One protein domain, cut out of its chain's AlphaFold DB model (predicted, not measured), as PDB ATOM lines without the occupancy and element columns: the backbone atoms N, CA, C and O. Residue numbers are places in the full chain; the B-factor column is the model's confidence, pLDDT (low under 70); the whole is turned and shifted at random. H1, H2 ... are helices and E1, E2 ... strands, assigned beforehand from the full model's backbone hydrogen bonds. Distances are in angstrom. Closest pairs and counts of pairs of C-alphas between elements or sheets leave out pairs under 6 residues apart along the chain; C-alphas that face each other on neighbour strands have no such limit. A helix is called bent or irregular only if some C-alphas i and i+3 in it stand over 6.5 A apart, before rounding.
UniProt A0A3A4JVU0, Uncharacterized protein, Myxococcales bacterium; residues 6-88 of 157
ATOM      1  N   ASN A   6     100.384 162.663 129.522       95.88
ATOM      2  CA  ASN A   6     100.345 161.771 130.667       95.88
ATOM      3  C   ASN A   6      98.890 161.423 130.998       95.88
ATOM      4  O   ASN A   6      98.040 162.314 131.041       95.88
ATOM      5  N   SER A   7      98.575 160.143 131.186       95.69
ATOM      6  CA  SER A   7      97.236 159.708 131.589       95.69
ATOM      7  C   SER A   7      97.271 158.422 132.405       95.69
ATOM      8  O   SER A   7      97.961 157.468 132.050       95.69
ATOM      9  N   ASN A   8      96.469 158.382 133.472       96.50
ATOM     10  CA  ASN A   8      96.218 157.182 134.266       96.50
ATOM     11  C   ASN A   8      94.907 156.532 133.818       96.50
ATOM     12  O   ASN A   8      93.856 157.168 133.869       96.50
ATOM     13  N   ILE A   9      94.960 155.263 133.424       95.44
ATOM     14  CA  ILE A   9      93.811 154.511 132.916       95.44
ATOM     15  C   ILE A   9      93.551 153.315 133.833       95.44
ATOM     16  O   ILE A   9      94.436 152.493 134.067       95.44
ATOM     17  N   LYS A  10      92.327 153.205 134.357       94.00
ATOM     18  CA  LYS A  10      91.896 152.055 135.166       94.00
ATOM     19  C   LYS A  10      91.386 150.939 134.257       94.00
ATOM     20  O   LYS A  10      90.528 151.189 133.414       94.00
ATOM     21  N   ARG A  11      91.875 149.711 134.451       90.12
ATOM     22  CA  ARG A  11      91.420 148.520 133.717       90.12
ATOM     23  C   ARG A  11      91.668 147.250 134.526       90.12
ATOM     24  O   ARG A  11      92.752 147.081 135.074       90.12
ATOM     25  N   GLY A  12      90.662 146.378 134.635       87.81
ATOM     26  CA  GLY A  12      90.787 145.108 135.367       87.81
ATOM     27  C   GLY A  12      91.235 145.269 136.827       87.81
ATOM     28  O   GLY A  12      92.048 144.494 137.314       87.81
ATOM     29  N   GLY A  13      90.790 146.335 137.505       91.00
ATOM     30  CA  GLY A  13      91.198 146.647 138.882       91.00
ATOM     31  C   GLY A  13      92.619 147.205 139.038       91.00
ATOM     32  O   GLY A  13      93.020 147.519 140.156       91.00
ATOM     33  N   ARG A  14      93.374 147.381 137.945       93.00
ATOM     34  CA  ARG A  14      94.737 147.932 137.951       93.00
ATOM     35  C   ARG A  14      94.778 149.328 137.332       93.00
ATOM     36  O   ARG A  14      93.916 149.691 136.529       93.00
ATOM     37  N   ILE A  15      95.786 150.113 137.713       95.19
ATOM     38  CA  ILE A  15      96.052 151.440 137.144       95.19
ATOM     39  C   ILE A  15      97.243 151.327 136.202       95.19
ATOM     40  O   ILE A  15      98.344 150.955 136.605       95.19
ATOM     41  N   PHE A  16      97.008 151.683 134.950       96.94
ATOM     42  CA  PHE A  16      98.027 151.802 133.926       96.94
ATOM     43  C   PHE A  16      98.380 153.268 133.731       96.94
ATOM     44  O   PHE A  16      97.509 154.135 133.801       96.94
ATOM     45  N   HIS A  17      99.642 153.536 133.429       97.25
ATOM     46  CA  HIS A  17     100.124 154.879 133.142       97.25
ATOM     47  C   HIS A  17     100.578 154.964 131.691       97.25
ATOM     48  O   HIS A  17     101.411 154.169 131.258       97.25
ATOM     49  N   VAL A  18     100.048 155.919 130.938       97.31
ATOM     50  CA  VAL A  18     100.466 156.192 129.564       97.31
ATOM     51  C   VAL A  18     101.243 157.498 129.549       97.31
ATOM     52  O   VAL A  18     100.702 158.538 129.920       97.31
ATOM     53  N   GLN A  19     102.491 157.451 129.088       97.56
ATOM     54  CA  GLN A  19     103.366 158.617 128.959       97.56
ATOM     55  C   GLN A  19     103.861 158.741 127.521       97.56
ATOM     56  O   GLN A  19     104.409 157.786 126.974       97.56
ATOM     57  N   THR A  20     103.707 159.913 126.911       97.69
ATOM     58  CA  THR A  20     104.157 160.179 125.540       97.69
ATOM     59  C   THR A  20     105.047 161.407 125.494       97.69
ATOM     60  O   THR A  20     104.627 162.490 125.897       97.69
ATOM     61  N   GLU A  21     106.253 161.255 124.960       95.69
ATOM     62  CA  GLU A  21     107.292 162.283 124.974       95.69
ATOM     63  C   GLU A  21     107.988 162.413 123.620       95.69
ATOM     64  O   GLU A  21     108.115 161.454 122.856       95.69
ATOM     65  N   ASP A  22     108.454 163.627 123.340       95.75
ATOM     66  CA  ASP A  22     109.368 163.919 122.245       95.75
ATOM     67  C   ASP A  22     110.813 163.636 122.687       95.75
ATOM     68  O   ASP A  22     111.294 164.215 123.660       95.75
ATOM     69  N   MET A  23     111.521 162.773 121.957       92.62
ATOM     70  CA  MET A  23     112.936 162.449 122.204       92.62
ATOM     71  C   MET A  23     113.897 163.511 121.640       92.62
ATOM     72  O   MET A  23     115.121 163.372 121.740       92.62
ATOM     73  N   GLY A  24     113.347 164.567 121.036       90.81
ATOM     74  CA  GLY A  24     114.072 165.688 120.460       90.81
ATOM     75  C   GLY A  24     114.676 165.387 119.092       90.81
ATOM     76  O   GLY A  24     114.737 164.244 118.628       90.81
ATOM     77  N   GLU A  25     115.187 166.437 118.448       89.19
ATOM     78  CA  GLU A  25     115.660 166.400 117.057       89.19
ATOM     79  C   GLU A  25     116.790 165.387 116.830       89.19
ATOM     80  O   GLU A  25     116.831 164.770 115.769       89.19
ATOM     81  N   LYS A  26     117.642 165.134 117.838       90.06
ATOM     82  CA  LYS A  26     118.736 164.144 117.770       90.06
ATOM     83  C   LYS A  26     118.243 162.747 117.384       90.06
ATOM     84  O   LYS A  26     118.907 162.053 116.621       90.06
ATOM     85  N   TRP A  27     117.117 162.327 117.958       90.88
ATOM     86  CA  TRP A  27     116.528 161.011 117.701       90.88
ATOM     87  C   TRP A  27     115.369 161.095 116.710       90.88
ATOM     88  O   TRP A  27     115.070 160.106 116.043       90.88
ATOM     89  N   SER A  28     114.744 162.272 116.601       94.94
ATOM     90  CA  SER A  28     113.601 162.562 115.734       94.94
ATOM     91  C   SER A  28     112.478 161.536 115.920       94.94
ATOM     92  O   SER A  28     111.964 160.949 114.960       94.94
ATOM     93  N   GLN A  29     112.170 161.240 117.185       96.12
ATOM     94  CA  GLN A  29     111.229 160.200 117.589       96.12
ATOM     95  C   GLN A  29     110.278 160.693 118.672       96.12
ATOM     96  O   GLN A  29     110.695 161.330 119.634       96.12
ATOM     97  N   VAL A  30     109.007 160.327 118.542       96.25
ATOM     98  CA  VAL A  30     108.050 160.352 119.649       96.25
ATOM     99  C   VAL A  30     108.011 158.967 120.265       96.25
ATOM    100  O   VAL A  30     107.877 157.977 119.543       96.25
ATOM    101  N   ALA A  31     108.128 158.892 121.585       96.12
ATOM    102  CA  ALA A  31     108.040 157.647 122.328       96.12
ATOM    103  C   ALA A  31     106.808 157.651 123.230       96.12
ATOM    104  O   ALA A  31     106.574 158.607 123.962       96.12
ATOM    105  N   SER A  32     106.051 156.561 123.198       97.50
ATOM    106  CA  SER A  32     104.879 156.322 124.033       97.50
ATOM    107  C   SER A  32     105.127 155.074 124.875       97.50
ATOM    108  O   SER A  32     105.389 154.002 124.325       97.50
ATOM    109  N   HIS A  33     105.072 155.204 126.194       97.31
ATOM    110  CA  HIS A  33     105.325 154.140 127.157       97.31
ATOM    111  C   HIS A  33     104.044 153.824 127.922       97.31
ATOM    112  O   HIS A  33     103.330 154.729 128.355       97.31
ATOM    113  N   LEU A  34     103.779 152.533 128.092       97.25
ATOM    114  CA  LEU A  34     102.731 152.028 128.965       97.25
ATOM    115  C   LEU A  34     103.389 151.415 130.194       97.25
ATOM    116  O   LEU A  34     104.184 150.483 130.053       97.25
ATOM    117  N   PHE A  35     103.029 151.897 131.376       97.25
ATOM    118  CA  PHE A  35     103.501 151.357 132.640       97.25
ATOM    119  C   PHE A  35     102.383 150.683 133.419       97.25
ATOM    120  O   PHE A  35     101.210 151.048 133.312       97.25
ATOM    121  N   LEU A  36     102.795 149.734 134.247       95.06
ATOM    122  CA  LEU A  36     101.967 149.035 135.208       95.06
ATOM    123  C   LEU A  36     102.795 148.836 136.480       95.06
ATOM    124  O   LEU A  36     103.873 148.250 136.411       95.06
ATOM    125  N   ASP A  37     102.332 149.379 137.608       90.94
ATOM    126  CA  ASP A  37     103.050 149.336 138.897       90.94
ATOM    127  C   ASP A  37     104.526 149.789 138.802       90.94
ATOM    128  O   ASP A  37     105.430 149.201 139.389       90.94
ATOM    129  N   GLY A  38     104.788 150.833 138.008       88.69
ATOM    130  CA  GLY A  38     106.130 151.399 137.814       88.69
ATOM    131  C   GLY A  38     107.026 150.644 136.823       88.69
ATOM    132  O   GLY A  38     108.099 151.141 136.486       88.69
ATOM    133  N   ALA A  39     106.597 149.493 136.297       91.88
ATOM    134  CA  ALA A  39     107.325 148.752 135.270       91.88
ATOM    135  C   ALA A  39     106.798 149.070 133.863       91.88
ATOM    136  O   ALA A  39     105.590 149.178 133.653       91.88
ATOM    137  N   ILE A  40     107.696 149.178 132.877       94.38
ATOM    138  CA  ILE A  40     107.310 149.356 131.470       94.38
ATOM    139  C   ILE A  40     106.737 148.041 130.939       94.38
ATOM    140  O   ILE A  40     107.439 147.035 130.818       94.38
ATOM    141  N   LEU A  41     105.464 148.074 130.563       93.81
ATOM    142  CA  LEU A  41     104.777 146.962 129.924       93.81
ATOM    143  C   LEU A  41     105.046 146.939 128.419       93.81
ATOM    144  O   LEU A  41     105.304 145.883 127.847       93.81
ATOM    145  N   THR A  42     105.006 148.104 127.771       94.81
ATOM    146  CA  THR A  42     105.348 148.242 126.353       94.81
ATOM    147  C   THR A  42     105.837 149.647 126.022       94.81
ATOM    148  O   THR A  42     105.625 150.604 126.771       94.81
ATOM    149  N   SER A  43     106.502 149.773 124.880       94.88
ATOM    150  CA  SER A  43     106.967 151.044 124.335       94.88
ATOM    151  C   SER A  43     106.728 151.068 122.834       94.88
ATOM    152  O   SER A  43     107.024 150.104 122.131       94.88
ATOM    153  N   GLN A  44     106.223 152.186 122.333       95.19
ATOM    154  CA  GLN A  44     106.079 152.457 120.910       95.19
ATOM    155  C   GLN A  44     106.916 153.681 120.568       95.19
ATOM    156  O   GLN A  44     106.874 154.679 121.282       95.19
ATOM    157  N   LYS A  45     107.670 153.610 119.471       96.00
ATOM    158  CA  LYS A  45     108.435 154.741 118.948       96.00
ATOM    159  C   LYS A  45     107.997 155.022 117.523       96.00
ATOM    160  O   LYS A  45     107.941 154.101 116.712       96.00
ATOM    161  N   THR A  46     107.748 156.288 117.226       94.31
ATOM    162  CA  THR A  46     107.358 156.753 115.896       94.31
ATOM    163  C   THR A  46     108.347 157.813 115.453       94.31
ATOM    164  O   THR A  46     108.554 158.806 116.150       94.31
ATOM    165  N   SER A  47     108.998 157.582 114.313       96.00
ATOM    166  CA  SER A  47     109.924 158.559 113.749       96.00
ATOM    167  C   SER A  47     109.164 159.709 113.096       96.00
ATOM    168  O   SER A  47     108.102 159.502 112.521       96.00
ATOM    169  N   TYR A  48     109.738 160.906 113.174       95.44
ATOM    170  CA  TYR A  48     109.258 162.101 112.491       95.44
ATOM    171  C   TYR A  48     110.344 162.778 111.657       95.44
ATOM    172  O   TYR A  48     110.314 163.990 111.467       95.44
ATOM    173  N   LYS A  49     111.323 162.014 111.158       95.62
ATOM    174  CA  LYS A  49     112.428 162.553 110.346       95.62
ATOM    175  C   LYS A  49     111.937 163.416 109.180       95.62
ATOM    176  O   LYS A  49     112.537 164.447 108.915       95.62
ATOM    177  N   ASP A  50     110.808 163.055 108.581       94.31
ATOM    178  CA  ASP A  50     110.183 163.790 107.476       94.31
ATOM    179  C   ASP A  50     109.695 165.192 107.889       94.31
ATOM    180  O   ASP A  50     109.611 166.100 107.070       94.31
ATOM    181  N   LEU A  51     109.400 165.410 109.178       93.00
ATOM    182  CA  LEU A  51     109.008 166.726 109.690       93.00
ATOM    183  C   LEU A  51     110.201 167.677 109.853       93.00
ATOM    184  O   LEU A  51     109.977 168.866 110.070       93.00
ATOM    185  N   LEU A  52     111.448 167.190 109.797       93.12
ATOM    186  CA  LEU A  52     112.638 168.027 109.997       93.12
ATOM    187  C   LEU A  52     112.875 169.015 108.851       93.12
ATOM    188  O   LEU A  52     113.497 170.046 109.081       93.12
ATOM    189  N   GLU A  53     112.374 168.709 107.653       93.94
ATOM    190  CA  GLU A  53     112.487 169.564 106.464       93.94
ATOM    191  C   GLU A  53     111.487 170.732 106.475       93.94
ATOM    192  O   GLU A  53     111.597 171.661 105.675       93.94
ATOM    193  N   LEU A  54     110.505 170.691 107.379       94.06
ATOM    194  CA  LEU A  54     109.483 171.723 107.517       94.06
ATOM    195  C   LEU A  54     110.001 172.910 108.332       94.06
ATOM    196  O   LEU A  54     110.893 172.785 109.175       94.06
ATOM    197  N   ASP A  55     109.365 174.066 108.147       96.12
ATOM    198  CA  ASP A  55     109.603 175.215 109.010       96.12
ATOM    199  C   ASP A  55     109.249 174.892 110.473       96.12
ATOM    200  O   ASP A  55     108.416 174.030 110.777       96.12
ATOM    201  N   ALA A  56     109.885 175.604 111.404       91.50
ATOM    202  CA  ALA A  56     109.786 175.300 112.826       91.50
ATOM    203  C   ALA A  56     108.340 175.310 113.357       91.50
ATOM    204  O   ALA A  56     107.994 174.454 114.175       91.50
ATOM    205  N   ALA A  57     107.495 176.229 112.879       93.81
ATOM    206  CA  ALA A  57     106.119 176.366 113.342       93.81
ATOM    207  C   ALA A  57     105.236 175.219 112.828       93.81
ATOM    208  O   ALA A  57     104.504 174.598 113.609       93.81
ATOM    209  N   THR A  58     105.339 174.878 111.542       95.00
ATOM    210  CA  THR A  58     104.626 173.732 110.958       95.00
ATOM    211  C   THR A  58     105.089 172.422 111.583       95.00
ATOM    212  O   THR A  58     104.261 171.592 111.972       95.00
ATOM    213  N   ARG A  59     106.403 172.249 111.753       94.69
ATOM    214  CA  ARG A  59     107.003 171.081 112.404       94.69
ATOM    215  C   ARG A  59     106.474 170.893 113.820       94.69
ATOM    216  O   ARG A  59     106.053 169.792 114.164       94.69
ATOM    217  N   GLN A  60     106.434 171.957 114.621       94.06
ATOM    218  CA  GLN A  60     105.927 171.904 115.993       94.06
ATOM    219  C   GLN A  60     104.442 171.518 116.047       94.06
ATOM    220  O   GLN A  60     104.061 170.663 116.849       94.06
ATOM    221  N   ASN A  61     103.611 172.080 115.165       95.44
ATOM    222  CA  ASN A  61     102.193 171.718 115.078       95.44
ATOM    223  C   ASN A  61     101.995 170.253 114.669       95.44
ATOM    224  O   ASN A  61     101.217 169.527 115.291       95.44
ATOM    225  N   ARG A  62     102.724 169.784 113.651       96.00
ATOM    226  CA  ARG A  62     102.659 168.387 113.198       96.00
ATOM    227  C   ARG A  62     103.156 167.415 114.263       96.00
ATOM    228  O   ARG A  62     102.515 166.388 114.481       96.00
ATOM    229  N   LEU A  63     104.228 167.767 114.970       95.75
ATOM    230  CA  LEU A  63     104.753 166.983 116.081       95.75
ATOM    231  C   LEU A  63     103.724 166.864 117.212       95.75
ATOM    232  O   LEU A  63     103.474 165.757 117.680       95.75
ATOM    233  N   LEU A  64     103.053 167.960 117.587       95.69
ATOM    234  CA  LEU A  64     101.991 167.940 118.599       95.69
ATOM    235  C   LEU A  64     100.845 166.995 118.211       95.69
ATOM    236  O   LEU A  64     100.387 166.198 119.033       95.69
ATOM    237  N   VAL A  65     100.385 167.067 116.959       96.25
ATOM    238  CA  VAL A  65      99.330 166.183 116.437       96.25
ATOM    239  C   VAL A  65      99.769 164.721 116.496       96.25
ATOM    240  O   VAL A  65      99.008 163.868 116.950       96.25
ATOM    241  N   MET A  66     101.006 164.431 116.098       96.12
ATOM    242  CA  MET A  66     101.547 163.076 116.116       96.12
ATOM    243  C   MET A  66     101.726 162.535 117.543       96.12
ATOM    244  O   MET A  66     101.398 161.377 117.797       96.12
ATOM    245  N   MET A  67     102.163 163.366 118.496       96.75
ATOM    246  CA  MET A  67     102.231 162.992 119.913       96.75
ATOM    247  C   MET A  67     100.844 162.651 120.470       96.75
ATOM    248  O   MET A  67     100.675 161.600 121.087       96.75
ATOM    249  N   ARG A  68      99.823 163.474 120.186       96.44
ATOM    250  CA  ARG A  68      98.429 163.188 120.576       96.44
ATOM    251  C   ARG A  68      97.913 161.890 119.958       96.44
ATOM    252  O   ARG A  68      97.222 161.125 120.630       96.44
ATOM    253  N   ALA A  69      98.235 161.642 118.689       96.69
ATOM    254  CA  ALA A  69      97.832 160.427 117.992       96.69
ATOM    255  C   ALA A  69      98.490 159.183 118.608       96.69
ATOM    256  O   ALA A  69      97.799 158.213 118.901       96.69
ATOM    257  N   SER A  70      99.797 159.236 118.879       96.94
ATOM    258  CA  SER A  70     100.532 158.136 119.512       96.94
ATOM    259  C   SER A  70     100.038 157.846 120.933       96.94
ATOM    260  O   SER A  70      99.893 156.684 121.314       96.94
ATOM    261  N   HIS A  71      99.714 158.885 121.706       97.81
ATOM    262  CA  HIS A  71      99.117 158.724 123.029       97.81
ATOM    263  C   HIS A  71      97.758 158.016 122.952       97.81
ATOM    264  O   HIS A  71      97.534 157.002 123.611       97.81
ATOM    265  N   ARG A  72      96.863 158.515 122.089       97.19
ATOM    266  CA  ARG A  72      95.524 157.943 121.887       97.19
ATOM    267  C   ARG A  72      95.590 156.495 121.422       97.19
ATOM    268  O   ARG A  72      94.805 155.675 121.883       97.19
ATOM    269  N   GLU A  73      96.518 156.179 120.529       97.62
ATOM    270  CA  GLU A  73      96.703 154.819 120.036       97.62
ATOM    271  C   GLU A  73      97.136 153.867 121.156       97.62
ATOM    272  O   GLU A  73      96.588 152.773 121.272       97.62
ATOM    273  N   MET A  74      98.053 154.288 122.032       97.56
ATOM    274  CA  MET A  74      98.446 153.486 123.195       97.56
ATOM    275  C   MET A  74      97.263 153.236 124.141       97.56
ATOM    276  O   MET A  74      97.061 152.109 124.588       97.56
ATOM    277  N   VAL A  75      96.447 154.265 124.399       96.81
ATOM    278  CA  VAL A  75      95.219 154.131 125.197       96.81
ATOM    279  C   VAL A  75      94.239 153.166 124.527       96.81
ATOM    280  O   VAL A  75      93.715 152.284 125.194       96.81
ATOM    281  N   ARG A  76      94.033 153.269 123.209       97.12
ATOM    282  CA  ARG A  76      93.140 152.379 122.452       97.12
ATOM    283  C   ARG A  76      93.575 150.916 122.552       97.12
ATOM    284  O   ARG A  76      92.735 150.060 122.811       97.12
ATOM    285  N   ARG A  77      94.872 150.641 122.385       95.81
ATOM    286  CA  ARG A  77      95.465 149.297 122.521       95.81
ATOM    287  C   ARG A  77      95.338 148.757 123.944       95.81
ATOM    288  O   ARG A  77      95.032 147.584 124.147       95.81
ATOM    289  N   LEU A  78      95.508 149.630 124.940       95.19
ATOM    290  CA  LEU A  78      95.234 149.278 126.328       95.19
ATOM    291  C   LEU A  78      93.759 148.947 126.534       95.19
ATOM    292  O   LEU A  78      93.472 147.956 127.190       95.19
ATOM    293  N   SER A  79      92.830 149.735 125.999       92.56
ATOM    294  CA  SER A  79      91.394 149.484 126.138       92.56
ATOM    295  C   SER A  79      90.938 148.217 125.413       92.56
ATOM    296  O   SER A  79      89.994 147.581 125.870       92.56
ATOM    297  N   SER A  80      91.599 147.833 124.316       93.94
ATOM    298  CA  SER A  80      91.200 146.693 123.484       93.94
ATOM    299  C   SER A  80      91.599 145.320 124.024       93.94
ATOM    300  O   SER A  80      91.295 144.329 123.370       93.94
ATOM    301  N   GLY A  81      92.307 145.226 125.152       92.75
ATOM    302  CA  GLY A  81      92.758 143.922 125.658       92.75
ATOM    303  C   GLY A  81      94.154 143.506 125.254       92.75
ATOM    304  O   GLY A  81      94.635 142.497 125.749       92.75
ATOM    305  N   GLU A  82      94.855 144.287 124.428       94.50
ATOM    306  CA  GLU A  82      96.124 143.834 123.837       94.50
ATOM    307  C   GLU A  82      97.185 143.481 124.896       94.50
ATOM    308  O   GLU A  82      98.061 142.649 124.665       94.50
ATOM    309  N   PHE A  83      97.103 144.098 126.076       93.81
ATOM    310  CA  PHE A  83      98.079 143.916 127.146       93.81
ATOM    311  C   PHE A  83      97.579 143.084 128.334       93.81
ATOM    312  O   PHE A  83      98.313 142.970 129.313       93.81
ATOM    313  N   ASP A  84      96.387 142.483 128.271       90.88
ATOM    314  CA  ASP A  84      95.800 141.742 129.400       90.88
ATOM    315  C   ASP A  84      96.612 140.518 129.802       90.88
ATOM    316  O   ASP A  84      96.941 140.362 130.980       90.88
ATOM    317  N   ALA A  85      97.040 139.715 128.826       89.69
ATOM    318  CA  ALA A  85      97.935 138.581 129.051       89.69
ATOM    319  C   ALA A  85      99.226 138.982 129.757       89.69
ATOM    320  O   ALA A  85      99.653 138.339 130.717       89.69
ATOM    321  N   ARG A  86      99.826 140.098 129.341       89.00
ATOM    322  CA  ARG A  86     101.066 140.593 129.945       89.00
ATOM    323  C   ARG A  86     100.833 141.253 131.306       89.00
ATOM    324  O   ARG A  86     101.736 141.276 132.136       89.00
ATOM    325  N   ALA A  87      99.632 141.774 131.532       86.62
ATOM    326  CA  ALA A  87      99.188 142.343 132.794       86.62
ATOM    327  C   ALA A  87      98.589 141.298 133.754       86.62
ATOM    328  O   ALA A  87      98.149 141.671 134.840       86.62
ATOM    329  N   GLY A  88      98.553 140.011 133.394       85.50
ATOM    330  CA  GLY A  88      97.967 138.962 134.236       85.50
ATOM    331  C   GLY A  88      96.461 139.125 134.480       85.50
ATOM    332  O   GLY A  88      95.968 138.689 135.515       85.50
TER     333      GLY A  88
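What this domain is: This is residues 6 to 88 of the 157 residues of an uncharacterized protein of Myxococcales bacterium (UniProt A0A3A4JVU0). A narrow, twisted sheet of four antiparallel strands has one long helix, H2, lying lengthwise over one face, with the other face bare. Sheet and helix run nearly along the same axis, the whole has the outline of a rod, and the short helix H1 sits beyond the end of E4, where the backbone turns back into H2. The printed part has 83 residues, with four named strands and then two named helices in the order E1 E2 E3 E4 H1 H2; the sheet's order is E1 - E2 - E3 - E4, and the class is mixed, helices and strands. It is only just compact, close to loose, with a radius of gyration of the C-alphas of 14.2 A, and it spans 45 by 19 by 17 A.

Where its parts are: Find C-alpha 6 at (100.345, 161.771, 130.667); from there E1 runs through residues 6 to 11, 16.3 A long. Next comes E2, residues 14 to 22, 26.8 A, and then E3, residues 29 to 36, 22.8 A. E4, residues 39 to 47, measures 23.8 A and bends by 53 degrees at residue 42. H1, residues 49 to 53, is 8.0 A long and is neither bent nor irregular, but only just: C-alphas 50 and 53 are 6.3 A apart. Look for C-alpha 56 at (109.786, 175.300, 112.826), where H2, residues 56 to 79, begins; it runs 34.4 A to C-alpha 79 at (91.394, 149.484, 126.138).

How they stand to each other: The strands form a meander, each the antiparallel neighbour of the one before, and E1 and E4 are its edge strands. In the hairpin E1 and E2, at 155 degrees, look at N 9 and O 16, 2.8 A apart. In the hairpin E2 and E3, at 166 degrees, N 19 and O 33 are 2.9 A apart. In the hairpin E3 and E4, at 164 degrees, N 32 and O 44 are 2.8 A apart; these three pairs are within hydrogen-bond range. H2 is on the sheet at a height of 7.8 A, making two layers, a helix on one face of a sheet. It lies over E2 and E3 and runs along the strands, at 19 degrees to E2 on the local plane. The closest C-alphas of E2 and H2 are those of Thr 20 and His 71, 5.8 A apart. H1 is not on the sheet; H2 touches it with residues 59 to 63 alone, the closest C-alphas being those of Leu 51 and Arg 59, 5.5 A apart. E1 and E4 are apart. In H2 every O i to N i+4 pair is within hydrogen-bond range; in H1 0 of 1 is, beside 1 of 2 O i to N i+3 pairs.

The domain as a whole: The two C-alphas farthest apart are those of Asp 55 and Gly 88, 45.7 A. The printed part has no cut. No link is long: E2 to E3, with 6 residues between them, is short, and the others are tight. The mean pLDDT of the printed part is 94.4, and no printed residue is under 70.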